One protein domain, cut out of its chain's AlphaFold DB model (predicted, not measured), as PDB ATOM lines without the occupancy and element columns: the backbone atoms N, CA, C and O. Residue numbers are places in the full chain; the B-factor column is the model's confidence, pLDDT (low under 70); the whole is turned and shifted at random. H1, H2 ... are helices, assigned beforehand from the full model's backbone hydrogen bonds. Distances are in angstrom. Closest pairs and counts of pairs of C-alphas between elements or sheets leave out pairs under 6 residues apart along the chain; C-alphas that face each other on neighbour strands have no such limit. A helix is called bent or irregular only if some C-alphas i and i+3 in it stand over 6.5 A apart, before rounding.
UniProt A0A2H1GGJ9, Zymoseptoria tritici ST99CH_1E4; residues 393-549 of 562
ATOM      1  N   ARG A 393     148.176 143.610 203.336       78.81
ATOM      2  CA  ARG A 393     149.112 144.531 202.686       78.81
ATOM      3  C   ARG A 393     148.954 145.916 203.289       78.81
ATOM      4  O   ARG A 393     147.911 146.228 203.853       78.81
ATOM      5  N   HIS A 394     149.991 146.731 203.185       82.88
ATOM      6  CA  HIS A 394     149.956 148.151 203.509       82.88
ATOM      7  C   HIS A 394     149.286 148.507 204.854       82.88
ATOM      8  O   HIS A 394     148.500 149.450 204.956       82.88
ATOM      9  N   ASN A 395     149.555 147.707 205.891       91.75
ATOM     10  CA  ASN A 395     148.840 147.756 207.164       91.75
ATOM     11  C   ASN A 395     149.807 147.948 208.344       91.75
ATOM     12  O   ASN A 395     150.533 147.031 208.713       91.75
ATOM     13  N   PHE A 396     149.764 149.110 208.993       93.50
ATOM     14  CA  PHE A 396     150.613 149.459 210.141       93.50
ATOM     15  C   PHE A 396     150.259 148.700 211.426       93.50
ATOM     16  O   PHE A 396     150.932 148.849 212.445       93.50
ATOM     17  N   SER A 397     149.169 147.930 211.419       93.69
ATOM     18  CA  SER A 397     148.695 147.220 212.598       93.69
ATOM     19  C   SER A 397     149.750 146.256 213.140       93.69
ATOM     20  O   SER A 397     150.466 145.593 212.382       93.69
ATOM     21  N   VAL A 398     149.781 146.103 214.466       93.00
ATOM     22  CA  VAL A 398     150.574 145.065 215.145       93.00
ATOM     23  C   VAL A 398     150.191 143.654 214.684       93.00
ATOM     24  O   VAL A 398     150.995 142.731 214.756       93.00
ATOM     25  N   TYR A 399     148.978 143.494 214.147       89.38
ATOM     26  CA  TYR A 399     148.475 142.226 213.634       89.38
ATOM     27  C   TYR A 399     148.941 141.911 212.199       89.38
ATOM     28  O   TYR A 399     148.745 140.780 211.764       89.38
ATOM     29  N   ASN A 400     149.573 142.848 211.471       89.50
ATOM     30  CA  ASN A 400     149.903 142.714 210.040       89.50
ATOM     31  C   ASN A 400     150.537 141.362 209.680       89.50
ATOM     32  O   ASN A 400     149.976 140.617 208.877       89.50
ATOM     33  N   THR A 401     151.676 141.024 210.292       86.12
ATOM     34  CA  THR A 401     152.445 139.827 209.920       86.12
ATOM     35  C   THR A 401     151.642 138.547 210.159       86.12
ATOM     36  O   THR A 401     151.712 137.614 209.362       86.12
ATOM     37  N   VAL A 402     150.838 138.516 211.226       85.19
ATOM     38  CA  VAL A 402     149.964 137.379 211.542       85.19
ATOM     39  C   VAL A 402     148.835 137.276 210.521       85.19
ATOM     40  O   VAL A 402     148.600 136.193 210.000       85.19
ATOM     41  N   LEU A 403     148.182 138.389 210.172       83.81
ATOM     42  CA  LEU A 403     147.129 138.416 209.149       83.81
ATOM     43  C   LEU A 403     147.651 137.957 207.783       83.81
ATOM     44  O   LEU A 403     146.967 137.221 207.076       83.81
ATOM     45  N   HIS A 404     148.878 138.344 207.429       82.75
ATOM     46  CA  HIS A 404     149.521 137.900 206.196       82.75
ATOM     47  C   HIS A 404     149.819 136.396 206.199       82.75
ATOM     48  O   HIS A 404     149.591 135.707 205.211       82.75
ATOM     49  N   GLN A 405     150.309 135.848 207.308       80.94
ATOM     50  CA  GLN A 405     150.543 134.404 207.406       80.94
ATOM     51  C   GLN A 405     149.231 133.611 207.393       80.94
ATOM     52  O   GLN A 405     149.158 132.559 206.756       80.94
ATOM     53  N   SER A 406     148.193 134.118 208.058       78.44
ATOM     54  CA  SER A 406     146.861 133.510 208.065       78.44
ATOM     55  C   SER A 406     146.238 133.481 206.669       78.44
ATOM     56  O   SER A 406     145.693 132.449 206.280       78.44
ATOM     57  N   SER A 407     146.375 134.558 205.882       76.75
ATOM     58  CA  SER A 407     145.847 134.602 204.511       76.75
ATOM     59  C   SER A 407     146.556 133.629 203.564       76.75
ATOM     60  O   SER A 407     145.927 133.109 202.647       76.75
ATOM     61  N   MET A 408     147.838 133.330 203.805       74.00
ATOM     62  CA  MET A 408     148.601 132.353 203.019       74.00
ATOM     63  C   MET A 408     148.261 130.900 203.357       74.00
ATOM     64  O   MET A 408     148.314 130.042 202.479       74.00
ATOM     65  N   ARG A 409     147.979 130.594 204.629       69.69
ATOM     66  CA  ARG A 409     147.851 129.203 205.089       69.69
ATOM     67  C   ARG A 409     146.452 128.606 204.908       69.69
ATOM     68  O   ARG A 409     146.299 127.415 205.151       69.69
ATOM     69  N   GLY A 410     145.448 129.393 204.507       60.59
ATOM     70  CA  GLY A 410     144.078 128.903 204.286       60.59
ATOM     71  C   GLY A 410     143.471 128.195 205.507       60.59
ATOM     72  O   GLY A 410     142.662 127.287 205.352       60.59
ATOM     73  N   ILE A 411     143.922 128.541 206.720       56.03
ATOM     74  CA  ILE A 411     143.567 127.813 207.943       56.03
ATOM     75  C   ILE A 411     142.132 128.171 208.343       56.03
ATOM     76  O   ILE A 411     141.881 129.241 208.891       56.03
ATOM     77  N   ASP A 412     141.214 127.234 208.105       54.34
ATOM     78  CA  ASP A 412     139.801 127.274 208.514       54.34
ATOM     79  C   ASP A 412     139.545 126.774 209.955       54.34
ATOM     80  O   ASP A 412     138.406 126.507 210.339       54.34
ATOM     81  N   SER A 413     140.568 126.640 210.805       41.31
ATOM     82  CA  SER A 413     140.415 126.050 212.143       41.31
ATOM     83  C   SER A 413     140.490 127.065 213.296       41.31
ATOM     84  O   SER A 413     141.541 127.609 213.624       41.31
ATOM     85  N   GLY A 414     139.356 127.240 213.990       55.56
ATOM     86  CA  GLY A 414     139.274 127.803 215.348       55.56
ATOM     87  C   GLY A 414     139.006 129.310 215.463       55.56
ATOM     88  O   GLY A 414     138.887 130.018 214.465       55.56
ATOM     89  N   LEU A 415     138.858 129.791 216.714       51.75
ATOM     90  CA  LEU A 415     138.657 131.208 217.062       51.75
ATOM     91  C   LEU A 415     139.610 132.085 216.242       51.75
ATOM     92  O   LEU A 415     140.816 132.086 216.485       51.75
ATOM     93  N   LYS A 416     139.069 132.832 215.273       65.81
ATOM     94  CA  LYS A 416     139.850 133.743 214.433       65.81
ATOM     95  C   LYS A 416     140.536 134.745 215.356       65.81
ATOM     96  O   LYS A 416     139.876 135.640 215.863       65.81
ATOM     97  N   ILE A 417     141.842 134.618 215.588       63.75
ATOM     98  CA  ILE A 417     142.629 135.523 216.454       63.75
ATOM     99  C   ILE A 417     142.401 137.000 216.073       63.75
ATOM    100  O   ILE A 417     142.420 137.897 216.907       63.75
ATOM    101  N   GLU A 418     142.078 137.243 214.809       66.50
ATOM    102  CA  GLU A 418     141.703 138.533 214.236       66.50
ATOM    103  C   GLU A 418     140.419 139.139 214.829       66.50
ATOM    104  O   GLU A 418     140.291 140.359 214.895       66.50
ATOM    105  N   SER A 419     139.457 138.312 215.256       69.75
ATOM    106  CA  SER A 419     138.242 138.777 215.931       69.75
ATOM    107  C   SER A 419     138.521 139.197 217.375       69.75
ATOM    108  O   SER A 419     137.842 140.083 217.889       69.75
ATOM    109  N   LEU A 420     139.574 138.652 218.001       75.12
ATOM    110  CA  LEU A 420     140.019 139.076 219.329       75.12
ATOM    111  C   LEU A 420     140.592 140.494 219.318       75.12
ATOM    112  O   LEU A 420     140.508 141.160 220.342       75.12
ATOM    113  N   ALA A 421     141.103 140.992 218.183       78.69
ATOM    114  CA  ALA A 421     141.587 142.371 218.059       78.69
ATOM    115  C   ALA A 421     140.480 143.415 218.309       78.69
ATOM    116  O   ALA A 421     140.754 144.497 218.829       78.69
ATOM    117  N   PHE A 422     139.212 143.077 218.029       81.25
ATOM    118  CA  PHE A 422     138.083 143.962 218.327       81.25
ATOM    119  C   PHE A 422     137.860 144.153 219.828       81.25
ATOM    120  O   PHE A 422     137.349 145.196 220.232       81.25
ATOM    121  N   LEU A 423     138.231 143.180 220.665       86.62
ATOM    122  CA  LEU A 423     137.970 143.246 222.099       86.62
ATOM    123  C   LEU A 423     138.736 144.392 222.783       86.62
ATOM    124  O   LEU A 423     138.066 145.269 223.328       86.62
ATOM    125  N   PRO A 424     140.085 144.470 222.748       89.75
ATOM    126  CA  PRO A 424     140.799 145.589 223.355       89.75
ATOM    127  C   PRO A 424     140.456 146.912 222.661       89.75
ATOM    128  O   PRO A 424     140.314 147.933 223.332       89.75
ATOM    129  N   GLN A 425     140.240 146.894 221.342       92.81
ATOM    130  CA  GLN A 425     139.870 148.074 220.566       92.81
ATOM    131  C   GLN A 425     138.548 148.696 221.041       92.81
ATOM    132  O   GLN A 425     138.507 149.890 221.356       92.81
ATOM    133  N   LEU A 426     137.466 147.912 221.102       93.44
ATOM    134  CA  LEU A 426     136.144 148.391 221.510       93.44
ATOM    135  C   LEU A 426     136.068 148.622 223.018       93.44
ATOM    136  O   LEU A 426     135.494 149.625 223.439       93.44
ATOM    137  N   LEU A 427     136.685 147.758 223.829       95.19
ATOM    138  CA  LEU A 427     136.736 147.934 225.280       95.19
ATOM    139  C   LEU A 427     137.372 149.279 225.642       95.19
ATOM    140  O   LEU A 427     136.786 150.053 226.400       95.19
ATOM    141  N   LEU A 428     138.535 149.601 225.069       95.69
ATOM    142  CA  LEU A 428     139.197 150.873 225.345       95.69
ATOM    143  C   LEU A 428     138.405 152.054 224.778       95.69
ATOM    144  O   LEU A 428     138.132 153.009 225.505       95.69
ATOM    145  N   SER A 429     138.003 151.980 223.508       96.12
ATOM    146  CA  SER A 429     137.433 153.128 222.791       96.12
ATOM    147  C   SER A 429     135.988 153.437 223.180       96.12
ATOM    148  O   SER A 429     135.600 154.599 223.170       96.12
ATOM    149  N   VAL A 430     135.171 152.436 223.514       96.12
ATOM    150  CA  VAL A 430     133.728 152.607 223.780       96.12
ATOM    151  C   VAL A 430     133.413 152.581 225.276       96.12
ATOM    152  O   VAL A 430     132.466 153.237 225.703       96.12
ATOM    153  N   VAL A 431     134.208 151.877 226.088       95.00
ATOM    154  CA  VAL A 431     133.910 151.684 227.516       95.00
ATOM    155  C   VAL A 431     134.891 152.447 228.403       95.00
ATOM    156  O   VAL A 431     134.501 153.413 229.055       95.00
ATOM    157  N   VAL A 432     136.166 152.049 228.419       96.00
ATOM    158  CA  VAL A 432     137.142 152.523 229.415       96.00
ATOM    159  C   VAL A 432     137.424 154.019 229.272       96.00
ATOM    160  O   VAL A 432     137.280 154.765 230.238       96.00
ATOM    161  N   ILE A 433     137.790 154.488 228.075       96.56
ATOM    162  CA  ILE A 433     138.152 155.897 227.853       96.56
ATOM    163  C   ILE A 433     136.965 156.840 228.118       96.56
ATOM    164  O   ILE A 433     137.141 157.806 228.866       96.56
ATOM    165  N   PRO A 434     135.748 156.582 227.593       95.00
ATOM    166  CA  PRO A 434     134.588 157.415 227.897       95.00
ATOM    167  C   PRO A 434     134.265 157.503 229.388       95.00
ATOM    168  O   PRO A 434     134.017 158.598 229.883       95.00
ATOM    169  N   LEU A 435     134.311 156.385 230.119       92.19
ATOM    170  CA  LEU A 435     134.032 156.383 231.559       92.19
ATOM    171  C   LEU A 435     135.038 157.222 232.354       92.19
ATOM    172  O   LEU A 435     134.652 157.907 233.298       92.19
ATOM    173  N   LEU A 436     136.315 157.181 231.968       90.38
ATOM    174  CA  LEU A 436     137.386 157.868 232.690       90.38
ATOM    175  C   LEU A 436     137.476 159.365 232.371       90.38
ATOM    176  O   LEU A 436     137.833 160.148 233.247       90.38
ATOM    177  N   MET A 437     137.212 159.760 231.122       92.00
ATOM    178  CA  MET A 437     137.619 161.081 230.618       92.00
ATOM    179  C   MET A 437     136.457 161.951 230.144       92.00
ATOM    180  O   MET A 437     136.583 163.178 230.157       92.00
ATOM    181  N   ALA A 438     135.319 161.355 229.756       91.06
ATOM    182  CA  ALA A 438     134.275 162.082 229.034       91.06
ATOM    183  C   ALA A 438     133.691 163.251 229.814       91.06
ATOM    184  O   ALA A 438     133.150 164.146 229.189       91.06
ATOM    185  N   LYS A 439     133.770 163.251 231.149       89.56
ATOM    186  CA  LYS A 439     133.289 164.345 232.005       89.56
ATOM    187  C   LYS A 439     134.246 165.523 232.119       89.56
ATOM    188  O   LYS A 439     133.783 166.623 232.408       89.56
ATOM    189  N   SER A 440     135.534 165.295 231.906       88.88
ATOM    190  CA  SER A 440     136.569 166.308 232.092       88.88
ATOM    191  C   SER A 440     136.760 167.131 230.821       88.88
ATOM    192  O   SER A 440     136.628 168.350 230.846       88.88
ATOM    193  N   ASP A 441     136.997 166.465 229.688       93.00
ATOM    194  CA  ASP A 441     137.137 167.118 228.384       93.00
ATOM    195  C   ASP A 441     136.652 166.192 227.267       93.00
ATOM    196  O   ASP A 441     137.288 165.188 226.937       93.00
ATOM    197  N   LEU A 442     135.530 166.557 226.644       95.94
ATOM    198  CA  LEU A 442     134.954 165.798 225.538       95.94
ATOM    199  C   LEU A 442     135.891 165.708 224.323       95.94
ATOM    200  O   LEU A 442     135.988 164.644 223.721       95.94
ATOM    201  N   ALA A 443     136.586 166.786 223.952       97.00
ATOM    202  CA  ALA A 443     137.430 166.789 222.757       97.00
ATOM    203  C   ALA A 443     138.664 165.900 222.948       97.00
ATOM    204  O   ALA A 443     138.983 165.094 222.076       97.00
ATOM    205  N   THR A 444     139.311 165.995 224.111       96.75
ATOM    206  CA  THR A 444     140.448 165.129 224.455       96.75
ATOM    207  C   THR A 444     140.006 163.676 224.681       96.75
ATOM    208  O   THR A 444     140.735 162.745 224.344       96.75
ATOM    209  N   THR A 445     138.773 163.449 225.146       97.62
ATOM    210  CA  THR A 445     138.182 162.101 225.187       97.62
ATOM    211  C   THR A 445     137.997 161.538 223.781       97.62
ATOM    212  O   THR A 445     138.445 160.428 223.521       97.62
ATOM    213  N   MET A 446     137.395 162.290 222.853       98.31
ATOM    214  CA  MET A 446     137.223 161.852 221.461       98.31
ATOM    215  C   MET A 446     138.573 161.608 220.768       98.31
ATOM    216  O   MET A 446     138.699 160.636 220.021       98.31
ATOM    217  N   LEU A 447     139.599 162.419 221.067       98.38
ATOM    218  CA  LEU A 447     140.983 162.160 220.661       98.38
ATOM    219  C   LEU A 447     141.447 160.786 221.154       98.38
ATOM    220  O   LEU A 447     141.815 159.948 220.337       98.38
ATOM    221  N   ALA A 448     141.394 160.539 222.465       98.19
ATOM    222  CA  ALA A 448     141.853 159.291 223.066       98.19
ATOM    223  C   ALA A 448     141.067 158.073 222.552       98.19
ATOM    224  O   ALA A 448     141.675 157.054 222.228       98.19
ATOM    225  N   GLN A 449     139.739 158.186 222.405       97.88
ATOM    226  CA  GLN A 449     138.900 157.135 221.818       97.88
ATOM    227  C   GLN A 449     139.362 156.790 220.405       97.88
ATOM    228  O   GLN A 449     139.529 155.622 220.083       97.88
ATOM    229  N   THR A 450     139.587 157.801 219.566       98.06
ATOM    230  CA  THR A 450     139.995 157.592 218.172       98.06
ATOM    231  C   THR A 450     141.409 157.032 218.086       98.06
ATOM    232  O   THR A 450     141.677 156.130 217.299       98.06
ATOM    233  N   PHE A 451     142.310 157.533 218.929       97.88
ATOM    234  CA  PHE A 451     143.694 157.089 218.988       97.88
ATOM    235  C   PHE A 451     143.786 155.618 219.422       97.88
ATOM    236  O   PHE A 451     144.467 154.826 218.772       97.88
ATOM    237  N   ALA A 452     143.032 155.217 220.453       97.75
ATOM    238  CA  ALA A 452     142.899 153.819 220.862       97.75
ATOM    239  C   ALA A 452     142.231 152.968 219.771       97.75
ATOM    240  O   ALA A 452     142.721 151.887 219.446       97.75
ATOM    241  N   PHE A 453     141.163 153.481 219.153       96.62
ATOM    242  CA  PHE A 453     140.448 152.778 218.094       96.62
ATOM    243  C   PHE A 453     141.359 152.449 216.914       96.62
ATOM    244  O   PHE A 453     141.246 151.357 216.376       96.62
ATOM    245  N   VAL A 454     142.251 153.360 216.518       96.19
ATOM    246  CA  VAL A 454     143.208 153.138 215.424       96.19
ATOM    247  C   VAL A 454     144.366 152.240 215.868       96.19
ATOM    248  O   VAL A 454     144.692 151.290 215.162       96.19
ATOM    249  N   THR A 455     144.946 152.485 217.047       96.50
ATOM    250  CA  THR A 455     146.124 151.749 217.553       96.50
ATOM    251  C   THR A 455     145.856 150.253 217.719       96.50
ATOM    252  O   THR A 455     146.705 149.433 217.381       96.50
ATOM    253  N   PHE A 456     144.672 149.891 218.218       95.06
ATOM    254  CA  PHE A 456     144.288 148.499 218.473       95.06
ATOM    255  C   PHE A 456     143.498 147.868 217.316       95.06
ATOM    256  O   PHE A 456     143.030 146.739 217.437       95.06
ATOM    257  N   ASN A 457     143.335 148.570 216.190       92.75
ATOM    258  CA  ASN A 457     142.634 148.023 215.033       92.75
ATOM    259  C   ASN A 457     143.477 146.947 214.333       92.75
ATOM    260  O   ASN A 457     144.690 147.101 214.162       92.75
ATOM    261  N   LYS A 458     142.821 145.898 213.830       90.44
ATOM    262  CA  LYS A 458     143.436 144.919 212.919       90.44
ATOM    263  C   LYS A 458     143.828 145.503 211.559       90.44
ATOM    264  O   LYS A 458     144.728 144.976 210.920       90.44
ATOM    265  N   VAL A 459     143.187 146.587 211.125       89.88
ATOM    266  CA  VAL A 459     143.526 147.335 209.907       89.88
ATOM    267  C   VAL A 459     143.903 148.758 210.292       89.88
ATOM    268  O   VAL A 459     143.109 149.458 210.912       89.88
ATOM    269  N   CYS A 460     145.094 149.197 209.904       92.88
ATOM    270  CA  CYS A 460     145.601 150.533 210.172       92.88
ATOM    271  C   CYS A 460     146.315 151.063 208.925       92.88
ATOM    272  O   CYS A 460     147.351 150.533 208.532       92.88
ATOM    273  N   THR A 461     145.757 152.103 208.307       91.50
ATOM    274  CA  THR A 461     146.342 152.788 207.145       91.50
ATOM    275  C   THR A 461     146.649 154.241 207.498       91.50
ATOM    276  O   THR A 461     146.100 154.789 208.457       91.50
ATOM    277  N   SER A 462     147.502 154.901 206.713       90.62
ATOM    278  CA  SER A 462     147.900 156.298 206.951       90.62
ATOM    279  C   SER A 462     146.716 157.278 206.962       90.62
ATOM    280  O   SER A 462     146.721 158.249 207.720       90.62
ATOM    281  N   GLN A 463     145.656 156.994 206.195       92.31
ATOM    282  CA  GLN A 463     144.415 157.777 206.182       92.31
ATOM    283  C   GLN A 463     143.781 157.884 207.583       92.31
ATOM    284  O   GLN A 463     143.212 158.919 207.930       92.31
ATOM    285  N   TYR A 464     143.917 156.852 208.424       94.94
ATOM    286  CA  TYR A 464     143.300 156.819 209.755       94.94
ATOM    287  C   TYR A 464     143.945 157.817 210.720       94.94
ATOM    288  O   TYR A 464     143.327 158.214 211.707       94.94
ATOM    289  N   PHE A 465     145.172 158.270 210.440       95.38
ATOM    290  CA  PHE A 465     145.865 159.211 211.316       95.38
ATOM    291  C   PHE A 465     145.187 160.585 211.324       95.38
ATOM    292  O   PHE A 465     145.210 161.279 212.342       95.38
ATOM    293  N   LEU A 466     144.480 160.951 210.245       96.19
ATOM    294  CA  LEU A 466     143.661 162.167 210.208       96.19
ATOM    295  C   LEU A 466     142.567 162.152 211.282       96.19
ATOM    296  O   LEU A 466     142.242 163.210 211.825       96.19
ATOM    297  N   TRP A 467     142.034 160.975 211.630       97.50
ATOM    298  CA  TRP A 467     140.906 160.855 212.555       97.50
ATOM    299  C   TRP A 467     141.249 161.328 213.961       97.50
ATOM    300  O   TRP A 467     140.402 161.917 214.624       97.50
ATOM    301  N   TYR A 468     142.474 161.084 214.429       96.50
ATOM    302  CA  TYR A 468     142.923 161.596 215.723       96.50
ATOM    303  C   TYR A 468     143.672 162.928 215.592       96.50
ATOM    304  O   TYR A 468     143.549 163.774 216.478       96.50
ATOM    305  N   MET A 469     144.379 163.183 214.480       96.75
ATOM    306  CA  MET A 469     145.080 164.459 214.275       96.75
ATOM    307  C   MET A 469     144.137 165.665 214.273       96.75
ATOM    308  O   MET A 469     144.522 166.735 214.747       96.75
ATOM    309  N   VAL A 470     142.889 165.496 213.816       98.25
ATOM    310  CA  VAL A 470     141.875 166.565 213.822       98.25
ATOM    311  C   VAL A 470     141.597 167.126 215.224       98.25
ATOM    312  O   VAL A 470     141.206 168.286 215.359       98.25
ATOM    313  N   PHE A 471     141.848 166.345 216.281       98.44
ATOM    314  CA  PHE A 471     141.637 166.777 217.661       98.44
ATOM    315  C   PHE A 471     142.877 167.387 218.332       98.44
ATOM    316  O   PHE A 471     142.742 168.022 219.382       98.44
ATOM    317  N   LEU A 472     144.073 167.257 217.743       97.44
ATOM    318  CA  LEU A 472     145.310 167.818 218.308       97.44
ATOM    319  C   LEU A 472     145.220 169.323 218.611       97.44
ATOM    320  O   LEU A 472     145.676 169.718 219.685       97.44
ATOM    321  N   PRO A 473     144.596 170.171 217.764       98.06
ATOM    322  CA  PRO A 473     144.421 171.589 218.074       98.06
ATOM    323  C   PRO A 473     143.661 171.867 219.377       98.06
ATOM    324  O   PRO A 473     143.855 172.927 219.968       98.06
ATOM    325  N   PHE A 474     142.802 170.946 219.827       97.25
ATOM    326  CA  PHE A 474     142.041 171.086 221.072       97.25
ATOM    327  C   PHE A 474     142.807 170.579 222.297       97.25
ATOM    328  O   PHE A 474     142.646 171.156 223.367       97.25
ATOM    329  N   TYR A 475     143.633 169.542 222.136       96.38
ATOM    330  CA  TYR A 475     144.398 168.908 223.218       96.38
ATOM    331  C   TYR A 475     145.727 169.620 223.512       96.38
ATOM    332  O   TYR A 475     146.066 169.896 224.662       96.38
ATOM    333  N   LEU A 476     146.489 169.969 222.471       95.75
ATOM    334  CA  LEU A 476     147.826 170.543 222.627       95.75
ATOM    335  C   LEU A 476     147.898 171.826 223.478       95.75
ATOM    336  O   LEU A 476     148.881 171.961 224.204       95.75
ATOM    337  N   PRO A 477     146.916 172.757 223.463       93.44
ATOM    338  CA  PRO A 477     146.985 173.978 224.263       93.44
ATOM    339  C   PRO A 477     147.199 173.764 225.760       93.44
ATOM    340  O   PRO A 477     147.744 174.662 226.408       93.44
ATOM    341  N   THR A 478     146.763 172.624 226.299       90.31
ATOM    342  CA  THR A 478     146.891 172.292 227.719       90.31
ATOM    343  C   THR A 478     147.773 171.068 227.976       90.31
ATOM    344  O   THR A 478     148.078 170.789 229.135       90.31
ATOM    345  N   SER A 479     148.272 170.394 226.936       93.75
ATOM    346  CA  SER A 479     149.005 169.131 227.065       93.75
ATOM    347  C   SER A 479     150.378 169.258 227.726       93.75
ATOM    348  O   SER A 479     151.073 170.277 227.627       93.75
ATOM    349  N   THR A 480     150.837 168.163 228.334       93.81
ATOM    350  CA  THR A 480     152.219 168.063 228.825       93.81
ATOM    351  C   THR A 480     153.246 168.070 227.696       93.81
ATOM    352  O   THR A 480     154.389 168.456 227.933       93.81
ATOM    353  N   LEU A 481     152.847 167.728 226.464       93.62
ATOM    354  CA  LEU A 481     153.716 167.757 225.284       93.62
ATOM    355  C   LEU A 481     154.216 169.171 224.961       93.62
ATOM    356  O   LEU A 481     155.373 169.327 224.579       93.62
ATOM    357  N   LEU A 482     153.381 170.204 225.138       93.25
ATOM    358  CA  LEU A 482     153.820 171.595 224.965       93.25
ATOM    359  C   LEU A 482     154.437 172.190 226.231       93.25
ATOM    360  O   LEU A 482     155.321 173.037 226.129       93.25
ATOM    361  N   ARG A 483     154.020 171.740 227.423       93.56
ATOM    362  CA  ARG A 483     154.643 172.172 228.690       93.56
ATOM    363  C   ARG A 483     156.079 171.658 228.832       93.56
ATOM    364  O   ARG A 483     156.909 172.340 229.418       93.56
ATOM    365  N   SER A 484     156.374 170.471 228.298       94.25
ATOM    366  CA  SER A 484     157.712 169.877 228.251       94.25
ATOM    367  C   SER A 484     158.147 169.670 226.797       94.25
ATOM    368  O   SER A 484     157.893 168.606 226.225       94.25
ATOM    369  N   PRO A 485     158.842 170.650 226.184       92.75
ATOM    370  CA  PRO A 485     159.235 170.579 224.777       92.75
ATOM    371  C   PRO A 485     160.069 169.343 224.434       92.75
ATOM    372  O   PRO A 485     159.902 168.771 223.364       92.75
ATOM    373  N   ARG A 486     160.926 168.874 225.354       95.56
ATOM    374  CA  ARG A 486     161.704 167.638 225.157       95.56
ATOM    375  C   ARG A 486     160.792 166.425 224.985       95.56
ATOM    376  O   ARG A 486     161.011 165.628 224.078       95.56
ATOM    377  N   LEU A 487     159.760 166.306 225.823       95.56
ATOM    378  CA  LEU A 487     158.774 165.230 225.727       95.56
ATOM    379  C   LEU A 487     157.953 165.353 224.438       95.56
ATOM    380  O   LEU A 487     157.794 164.362 223.736       95.56
ATOM    381  N   GLY A 488     157.485 166.562 224.105       94.88
ATOM    382  CA  GLY A 488     156.730 166.827 222.878       94.88
ATOM    383  C   GLY A 488     157.507 166.512 221.600       94.88
ATOM    384  O   GLY A 488     156.991 165.826 220.721       94.88
ATOM    385  N   VAL A 489     158.768 166.946 221.513       95.00
ATOM    386  CA  VAL A 489     159.648 166.643 220.374       95.00
ATOM    387  C   VAL A 489     159.952 165.150 220.307       95.00
ATOM    388  O   VAL A 489     159.869 164.573 219.230       95.00
ATOM    389  N   THR A 490     160.230 164.498 221.441       97.31
ATOM    390  CA  THR A 490     160.456 163.041 221.479       97.31
ATOM    391  C   THR A 490     159.224 162.281 220.987       97.31
ATOM    392  O   THR A 490     159.346 161.388 220.156       97.31
ATOM    393  N   ALA A 491     158.033 162.671 221.445       96.44
ATOM    394  CA  ALA A 491     156.760 162.112 221.002       96.44
ATOM    395  C   ALA A 491     156.563 162.237 219.486       96.44
ATOM    396  O   ALA A 491     156.265 161.246 218.821       96.44
ATOM    397  N   LEU A 492     156.780 163.435 218.940       95.50
ATOM    398  CA  LEU A 492     156.655 163.696 217.510       95.50
ATOM    399  C   LEU A 492     157.673 162.892 216.690       95.50
ATOM    400  O   LEU A 492     157.301 162.244 215.713       95.50
ATOM    401  N   VAL A 493     158.945 162.913 217.093       96.88
ATOM    402  CA  VAL A 493     160.029 162.216 216.390       96.88
ATOM    403  C   VAL A 493     159.795 160.712 216.399       96.88
ATOM    404  O   VAL A 493     159.875 160.095 215.344       96.88
ATOM    405  N   LEU A 494     159.449 160.116 217.543       97.88
ATOM    406  CA  LEU A 494     159.157 158.685 217.613       97.88
ATOM    407  C   LEU A 494     157.948 158.312 216.751       97.88
ATOM    408  O   LEU A 494     158.006 157.325 216.023       97.88
ATOM    409  N   TRP A 495     156.878 159.110 216.774       96.50
ATOM    410  CA  TRP A 495     155.701 158.852 215.943       96.50
ATOM    411  C   TRP A 495     156.023 158.897 214.439       96.50
ATOM    412  O   TRP A 495     155.559 158.037 213.689       96.50
ATOM    413  N   ILE A 496     156.857 159.849 213.996       95.56
ATOM    414  CA  ILE A 496     157.330 159.940 212.603       95.56
ATOM    415  C   ILE A 496     158.262 158.772 212.261       95.56
ATOM    416  O   ILE A 496     158.072 158.116 211.241       95.56
ATOM    417  N   LEU A 497     159.257 158.486 213.105       96.31
ATOM    418  CA  LEU A 497     160.231 157.421 212.856       96.31
ATOM    419  C   LEU A 497     159.580 156.038 212.830       96.31
ATOM    420  O   LEU A 497     159.961 155.216 212.005       96.31
ATOM    421  N   GLY A 498     158.577 155.787 213.676       96.25
ATOM    422  CA  GLY A 498     157.819 154.537 213.649       96.25
ATOM    423  C   GLY A 498     157.099 154.323 212.314       96.25
ATOM    424  O   GLY A 498     157.146 153.225 211.764       96.25
ATOM    425  N   GLN A 499     156.505 155.380 211.749       95.00
ATOM    426  CA  GLN A 499     155.907 155.321 210.410       95.00
ATOM    427  C   GLN A 499     156.958 155.131 209.324       95.00
ATOM    428  O   GLN A 499     156.788 154.265 208.474       95.00
ATOM    429  N   ALA A 500     158.038 155.912 209.354       95.12
ATOM    430  CA  ALA A 500     159.094 155.848 208.348       95.12
ATOM    431  C   ALA A 500     159.765 154.467 208.315       95.12
ATOM    432  O   ALA A 500     159.997 153.923 207.238       95.12
ATOM    433  N   ALA A 501     160.021 153.871 209.484       96.19
ATOM    434  CA  ALA A 501     160.554 152.518 209.593       96.19
ATOM    435  C   ALA A 501     159.601 151.490 208.970       96.19
ATOM    436  O   ALA A 501     160.034 150.643 208.193       96.19
ATOM    437  N   TRP A 502     158.300 151.586 209.259       96.12
ATOM    438  CA  TRP A 502     157.306 150.688 208.673       96.12
ATOM    439  C   TRP A 502     157.187 150.876 207.153       96.12
ATOM    440  O   TRP A 502     157.248 149.902 206.409       96.12
ATOM    441  N   LEU A 503     157.087 152.124 206.684       94.38
ATOM    442  CA  LEU A 503     156.972 152.474 205.265       94.38
ATOM    443  C   LEU A 503     158.181 152.013 204.459       94.38
ATOM    444  O   LEU A 503     158.007 151.510 203.353       94.38
ATOM    445  N   GLN A 504     159.390 152.145 205.004       95.19
ATOM    446  CA  GLN A 504     160.589 151.659 204.334       95.19
ATOM    447  C   GLN A 504     160.536 150.135 204.166       95.19
ATOM    448  O   GLN A 504     160.738 149.648 203.059       95.19
ATOM    449  N   GLN A 505     160.187 149.382 205.213       95.38
ATOM    450  CA  GLN A 505     160.065 147.920 205.126       95.38
ATOM    451  C   GLN A 505     158.926 147.481 204.192       95.38
ATOM    452  O   GLN A 505     159.076 146.508 203.453       95.38
ATOM    453  N   GLY A 506     157.807 148.210 204.197       92.25
ATOM    454  CA  GLY A 506     156.688 147.995 203.282       92.25
ATOM    455  C   GLY A 506     157.060 148.289 201.831       92.25
ATOM    456  O   GLY A 506     156.657 147.547 200.944       92.25
ATOM    457  N   PHE A 507     157.884 149.309 201.578       91.56
ATOM    458  CA  PHE A 507     158.373 149.627 200.239       91.56
ATOM    459  C   PHE A 507     159.254 148.509 199.667       91.56
ATOM    460  O   PHE A 507     159.018 148.054 198.548       91.56
ATOM    461  N   GLU A 508     160.218 148.025 200.453       94.50
ATOM    462  CA  GLU A 508     161.063 146.881 200.085       94.50
ATOM    463  C   GLU A 508     160.218 145.650 199.722       94.50
ATOM    464  O   GLU A 508     160.479 144.988 198.718       94.50
ATOM    465  N   LEU A 509     159.161 145.378 200.495       91.75
ATOM    466  CA  LEU A 509     158.269 144.248 200.244       91.75
ATOM    467  C   LEU A 509     157.384 144.440 199.015       91.75
ATOM    468  O   LEU A 509     157.328 143.573 198.146       91.75
ATOM    469  N   GLU A 510     156.644 145.543 198.965       89.25
ATOM    470  CA  GLU A 510     155.537 145.724 198.027       89.25
ATOM    471  C   GLU A 510     156.003 146.204 196.652       89.25
ATOM    472  O   GLU A 510     155.369 145.874 195.650       89.25
ATOM    473  N   PHE A 511     157.100 146.965 196.594       87.81
ATOM    474  CA  PHE A 511     157.601 147.554 195.353       87.81
ATOM    475  C   PHE A 511     158.864 146.871 194.840       87.81
ATOM    476  O   PHE A 511     158.994 146.691 193.632       87.81
ATOM    477  N   LEU A 512     159.782 146.491 195.732       91.81
ATOM    478  CA  LEU A 512     161.039 145.845 195.337       91.81
ATOM    479  C   LEU A 512     160.976 144.309 195.402       91.81
ATOM    480  O   LEU A 512     161.829 143.637 194.831       91.81
ATOM    481  N   GLY A 513     159.948 143.743 196.043       91.75
ATOM    482  CA  GLY A 513     159.744 142.296 196.133       91.75
ATOM    483  C   GLY A 513     160.668 141.590 197.131       91.75
ATOM    484  O   GLY A 513     160.753 140.361 197.121       91.75
ATOM    485  N   HIS A 514     161.359 142.330 198.002       93.00
ATOM    486  CA  HIS A 514     162.198 141.758 199.050       93.00
ATOM    487  C   HIS A 514     161.340 141.267 200.223       93.00
ATOM    488  O   HIS A 514     160.537 142.004 200.786       93.00
ATOM    489  N   SER A 515     161.529 140.020 200.653       92.56
ATOM    490  CA  SER A 515     160.789 139.471 201.797       92.56
ATOM    491  C   SER A 515     161.257 140.098 203.121       92.56
ATOM    492  O   SER A 515     162.232 139.645 203.715       92.56
ATOM    493  N   THR A 516     160.557 141.134 203.597       93.62
ATOM    494  CA  THR A 516     160.874 141.863 204.844       93.62
ATOM    495  C   THR A 516     159.942 141.537 206.017       93.62
ATOM    496  O   THR A 516     159.962 142.227 207.036       93.62
ATOM    497  N   PHE A 517     159.129 140.477 205.925       90.75
ATOM    498  CA  PHE A 517     158.126 140.135 206.946       90.75
ATOM    499  C   PHE A 517     158.702 140.021 208.364       90.75
ATOM    500  O   PHE A 517     158.169 140.628 209.294       90.75
ATOM    501  N   VAL A 518     159.786 139.257 208.530       91.44
ATOM    502  CA  VAL A 518     160.474 139.055 209.813       91.44
ATOM    503  C   VAL A 518     161.988 139.162 209.586       91.44
ATOM    504  O   VAL A 518     162.492 138.524 208.664       91.44
ATOM    505  N   PRO A 519     162.727 139.930 210.408       91.31
ATOM    506  CA  PRO A 519     162.238 140.726 211.535       91.31
ATOM    507  C   PRO A 519     161.670 142.102 211.140       91.31
ATOM    508  O   PRO A 519     161.069 142.743 211.992       91.31
ATOM    509  N   GLY A 520     161.835 142.547 209.888       94.44
ATOM    510  CA  GLY A 520     161.580 143.921 209.425       94.44
ATOM    511  C   GLY A 520     160.200 144.493 209.767       94.44
ATOM    512  O   GLY A 520     160.056 145.243 210.735       94.44
ATOM    513  N   LEU A 521     159.179 144.142 208.979       92.81
ATOM    514  CA  LEU A 521     157.800 144.605 209.178       92.81
ATOM    515  C   LEU A 521     157.269 144.252 210.568       92.81
ATOM    516  O   LEU A 521     156.603 145.074 211.191       92.81
ATOM    517  N   TRP A 522     157.592 143.062 211.077       94.50
ATOM    518  CA  TRP A 522     157.150 142.619 212.396       94.50
ATOM    519  C   TRP A 522     157.649 143.533 213.529       94.50
ATOM    520  O   TRP A 522     156.840 144.033 214.316       94.50
ATOM    521  N   LEU A 523     158.956 143.821 213.592       96.50
ATOM    522  CA  LEU A 523     159.516 144.733 214.593       96.50
ATOM    523  C   LEU A 523     159.045 146.173 214.375       96.50
ATOM    524  O   LEU A 523     158.758 146.859 215.355       96.50
ATOM    525  N   ALA A 524     158.924 146.630 213.125       96.44
ATOM    526  CA  ALA A 524     158.423 147.969 212.822       96.44
ATOM    527  C   ALA A 524     156.970 148.157 213.298       96.44
ATOM    528  O   ALA A 524     156.658 149.159 213.942       96.44
ATOM    529  N   SER A 525     156.099 147.170 213.059       95.81
ATOM    530  CA  SER A 525     154.714 147.159 213.547       95.81
ATOM    531  C   SER A 525     154.641 147.153 215.079       95.81
ATOM    532  O   SER A 525     153.860 147.912 215.654       95.81
ATOM    533  N   ILE A 526     155.469 146.351 215.763       97.00
ATOM    534  CA  ILE A 526     155.531 146.336 217.237       97.00
ATOM    535  C   ILE A 526     156.021 147.680 217.778       97.00
ATOM    536  O   ILE A 526     155.408 148.236 218.689       97.00
ATOM    537  N   ALA A 527     157.102 148.224 217.218       97.62
ATOM    538  CA  ALA A 527     157.656 149.503 217.645       97.62
ATOM    539  C   ALA A 527     156.626 150.627 217.477       97.62
ATOM    540  O   ALA A 527     156.379 151.380 218.420       97.62
ATOM    541  N   PHE A 528     155.967 150.703 216.316       97.50
ATOM    542  CA  PHE A 528     154.920 151.689 216.075       97.50
ATOM    543  C   PHE A 528     153.745 151.517 217.046       97.50
ATOM    544  O   PHE A 528     153.272 152.502 217.614       97.50
ATOM    545  N   PHE A 529     153.308 150.286 217.314       97.62
ATOM    546  CA  PHE A 529     152.263 150.007 218.299       97.62
ATOM    547  C   PHE A 529     152.637 150.489 219.709       97.62
ATOM    548  O   PHE A 529     151.866 151.224 220.325       97.62
ATOM    549  N   LEU A 530     153.838 150.161 220.198       98.44
ATOM    550  CA  LEU A 530     154.309 150.578 221.525       98.44
ATOM    551  C   LEU A 530     154.426 152.103 221.652       98.44
ATOM    552  O   LEU A 530     154.021 152.665 222.672       98.44
ATOM    553  N   ILE A 531     154.919 152.778 220.608       98.44
ATOM    554  CA  ILE A 531     154.970 154.246 220.545       98.44
ATOM    555  C   ILE A 531     153.559 154.824 220.682       98.44
ATOM    556  O   ILE A 531     153.336 155.715 221.502       98.44
ATOM    557  N   ASN A 532     152.584 154.293 219.940       98.19
ATOM    558  CA  ASN A 532     151.198 154.746 220.029       98.19
ATOM    559  C   ASN A 532     150.577 154.454 221.410       98.19
ATOM    560  O   ASN A 532     149.928 155.328 221.983       98.19
ATOM    561  N   CYS A 533     150.818 153.288 222.016       98.25
ATOM    562  CA  CYS A 533     150.352 153.006 223.379       98.25
ATOM    563  C   CYS A 533     150.919 153.997 224.405       98.25
ATOM    564  O   CYS A 533     150.188 154.477 225.274       98.25
ATOM    565  N   TRP A 534     152.204 154.342 224.293       98.25
ATOM    566  CA  TRP A 534     152.827 155.346 225.153       98.25
ATOM    567  C   TRP A 534     152.206 156.737 224.962       98.25
ATOM    568  O   TRP A 534     151.844 157.380 225.950       98.25
ATOM    569  N   LEU A 535     151.997 157.177 223.715       98.06
ATOM    570  CA  LEU A 535     151.327 158.448 223.405       98.06
ATOM    571  C   LEU A 535     149.897 158.497 223.954       98.06
ATOM    572  O   LEU A 535     149.507 159.491 224.565       98.06
ATOM    573  N   LEU A 536     149.133 157.412 223.805       97.81
ATOM    574  CA  LEU A 536     147.801 157.285 224.395       97.81
ATOM    575  C   LEU A 536     147.855 157.440 225.923       97.81
ATOM    576  O   LEU A 536     147.040 158.160 226.498       97.81
ATOM    577  N   GLY A 537     148.845 156.825 226.575       97.06
ATOM    578  CA  GLY A 537     149.081 156.976 228.011       97.06
ATOM    579  C   GLY A 537     149.343 158.425 228.435       97.06
ATOM    580  O   GLY A 537     148.820 158.860 229.463       97.06
ATOM    581  N   LEU A 538     150.091 159.199 227.637       96.50
ATOM    582  CA  LEU A 538     150.310 160.632 227.884       96.50
ATOM    583  C   LEU A 538     148.999 161.426 227.802       96.50
ATOM    584  O   LEU A 538     148.703 162.199 228.713       96.50
ATOM    585  N   ILE A 539     148.188 161.183 226.767       96.38
ATOM    586  CA  ILE A 539     146.893 161.854 226.572       96.38
ATOM    587  C   ILE A 539     145.955 161.581 227.759       96.38
ATOM    588  O   ILE A 539     145.356 162.506 228.309       96.38
ATOM    589  N   VAL A 540     145.852 160.320 228.197       95.31
ATOM    590  CA  VAL A 540     145.009 159.927 229.341       95.31
ATOM    591  C   VAL A 540     145.510 160.559 230.647       95.31
ATOM    592  O   VAL A 540     144.711 161.039 231.458       95.31
ATOM    593  N   ARG A 541     146.831 160.589 230.860       93.81
ATOM    594  CA  ARG A 541     147.443 161.165 232.067       93.81
ATOM    595  C   ARG A 541     147.180 162.664 232.186       93.81
ATOM    596  O   ARG A 541     146.894 163.130 233.290       93.81
ATOM    597  N   ASP A 542     147.257 163.396 231.079       92.19
ATOM    598  CA  ASP A 542     147.055 164.846 231.066       92.19
ATOM    599  C   ASP A 542     145.661 165.218 231.591       92.19
ATOM    600  O   ASP A 542     145.552 166.013 232.527       92.19
ATOM    601  N   VAL A 543     144.609 164.549 231.109       87.75
ATOM    602  CA  VAL A 543     143.222 164.791 231.553       87.75
ATOM    603  C   VAL A 543     143.017 164.459 233.033       87.75
ATOM    604  O   VAL A 543     142.329 165.188 233.757       87.75
ATOM    605  N   ARG A 544     143.638 163.376 233.523       82.31
ATOM    606  CA  ARG A 544     143.570 163.016 234.946       82.31
ATOM    607  C   ARG A 544     144.231 164.079 235.822       82.31
ATOM    608  O   ARG A 544     143.669 164.442 236.850       82.31
ATOM    609  N   SER A 545     145.393 164.589 235.410       80.38
ATOM    610  CA  SER A 545     146.127 165.605 236.171       80.38
ATOM    611  C   SER A 545     145.351 166.920 236.301       80.38
ATOM    612  O   SER A 545     145.301 167.495 237.388       80.38
ATOM    613  N   GLU A 546     144.666 167.349 235.237       74.50
ATOM    614  CA  GLU A 546     143.803 168.536 235.262       74.50
ATOM    615  C   GLU A 546     142.594 168.342 236.179       74.50
ATOM    616  O   GLU A 546     142.274 169.217 236.982       74.50
ATOM    617  N   SER A 547     141.969 167.163 236.124       70.06
ATOM    618  CA  SER A 547     140.825 166.828 236.980       70.06
ATOM    619  C   SER A 547     141.205 166.836 238.468       70.06
ATOM    620  O   SER A 547     140.452 167.337 239.302       70.06
ATOM    621  N   THR A 548     142.387 166.315 238.823       69.31
ATOM    622  CA  THR A 548     142.896 166.353 240.204       69.31
ATOM    623  C   THR A 548     143.231 167.776 240.654       69.31
ATOM    624  O   THR A 548     142.903 168.135 241.782       69.31
ATOM    625  N   ALA A 549     143.827 168.602 239.787       67.31
ATOM    626  CA  ALA A 549     144.142 169.992 240.113       67.31
ATOM    627  C   ALA A 549     142.879 170.829 240.395       67.31
ATOM    628  O   ALA A 549     142.853 171.581 241.367       67.31
TER     629      ALA A 549
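Overview. This is residues 393 to 549 of the 562 residues of a protein of Zymoseptoria tritici ST99CH_1E4 (UniProt A0A2H1GGJ9). Four helices, H8, H9, H4 and H3, lie side by side in a staggered row, each running opposite ways to the next, with the long H9 in the middle of the model and its hairpin partner H8 along one edge. H5 packs on H4 alone, H1 packs on the beginning of H9, and residues 407 to 415, of which 407 to 409 belong to H1, stick out from the body. The printed part has 157 residues with nine named helices, H1 to H9 in chain order, and no named strand; its class is all helix. It is compact, with a radius of gyration of the C-alphas of 17.0 A, and only just elongated, spanning 53 by 35 by 21 A.

Arrangement. Start at H9, residues 517 to 549, a hub that touches four helices. H8, residues 485 to 510, forms a hairpin with it at a shallow tilt of 26 degrees; their closest C-alphas, Gly 498 and Phe 528, are 4.7 A apart. H4, residues 442 to 455, the other hub, touches residues 529 to 543 of H9 at a shallow tilt of 17 degrees, opposite ways, closest at the C-alphas of Thr 455 and Asn 532, 6.4 A. H3, residues 422 to 437, forms a hairpin with H4 at 18 degrees, with the C-alphas of Ser 429 and Gln 449 closest at 4.4 A. H5, residues 462 to 469, makes another hairpin with H4, closest at the C-alphas of Leu 447 and Tyr 468, 5.3 A, and is apart from H9. H1, residues 400 to 409, touches residues 517 to 525 of H9 at a steep tilt of 42 degrees, closest at the C-alphas of Thr 401 and Trp 522, 6.0 A. H6, residues 472 to 475, touches H4, closest at the C-alphas of Thr 444 and Tyr 475, 5.6 A. H7, residues 480 to 483, touches H8 only at the corner, where the C-alphas of Leu 481 and Gly 488 are 4.0 A apart. H2, residues 417 to 420, is close to H1 but not clearly touching, with the C-alphas of Leu 403 and Glu 418 7.4 A apart. In H1, H4 and H8 every O i to N i+4 pair is within hydrogen-bond range; H3 has 9 of 12, H9 26 of 29, and H5 1 of 4, beside 5 of 5 O i to N i+3 pairs, while H2, H6 and H7 are too short for an i+4 pair.

Along the chain. Find C-alpha 517 at (158.126, 140.135, 206.946); from there H9 runs 46.8 A to C-alpha 549 at (144.142, 169.992, 240.113). H8 begins at C-alpha 485, (159.235, 170.579, 224.777), and is 36.7 A long. H3 measures 21.1 A, H4 19.6 A, H1 14.5 A and H5 11.3 A; H2, H6 and H7 have four residues each. H3 is irregular, but only just, with C-alphas 430 and 433 6.9 A apart.

Size, cuts and confidence. The two C-alphas farthest apart, those of Gly 410 and Ala 549, are 54.5 A apart. The printed part has no cut, and no link between helices is long. The mean pLDDT of the printed part is 90.2; look for values under 70 at residues 409 to 419 and 548 to 549.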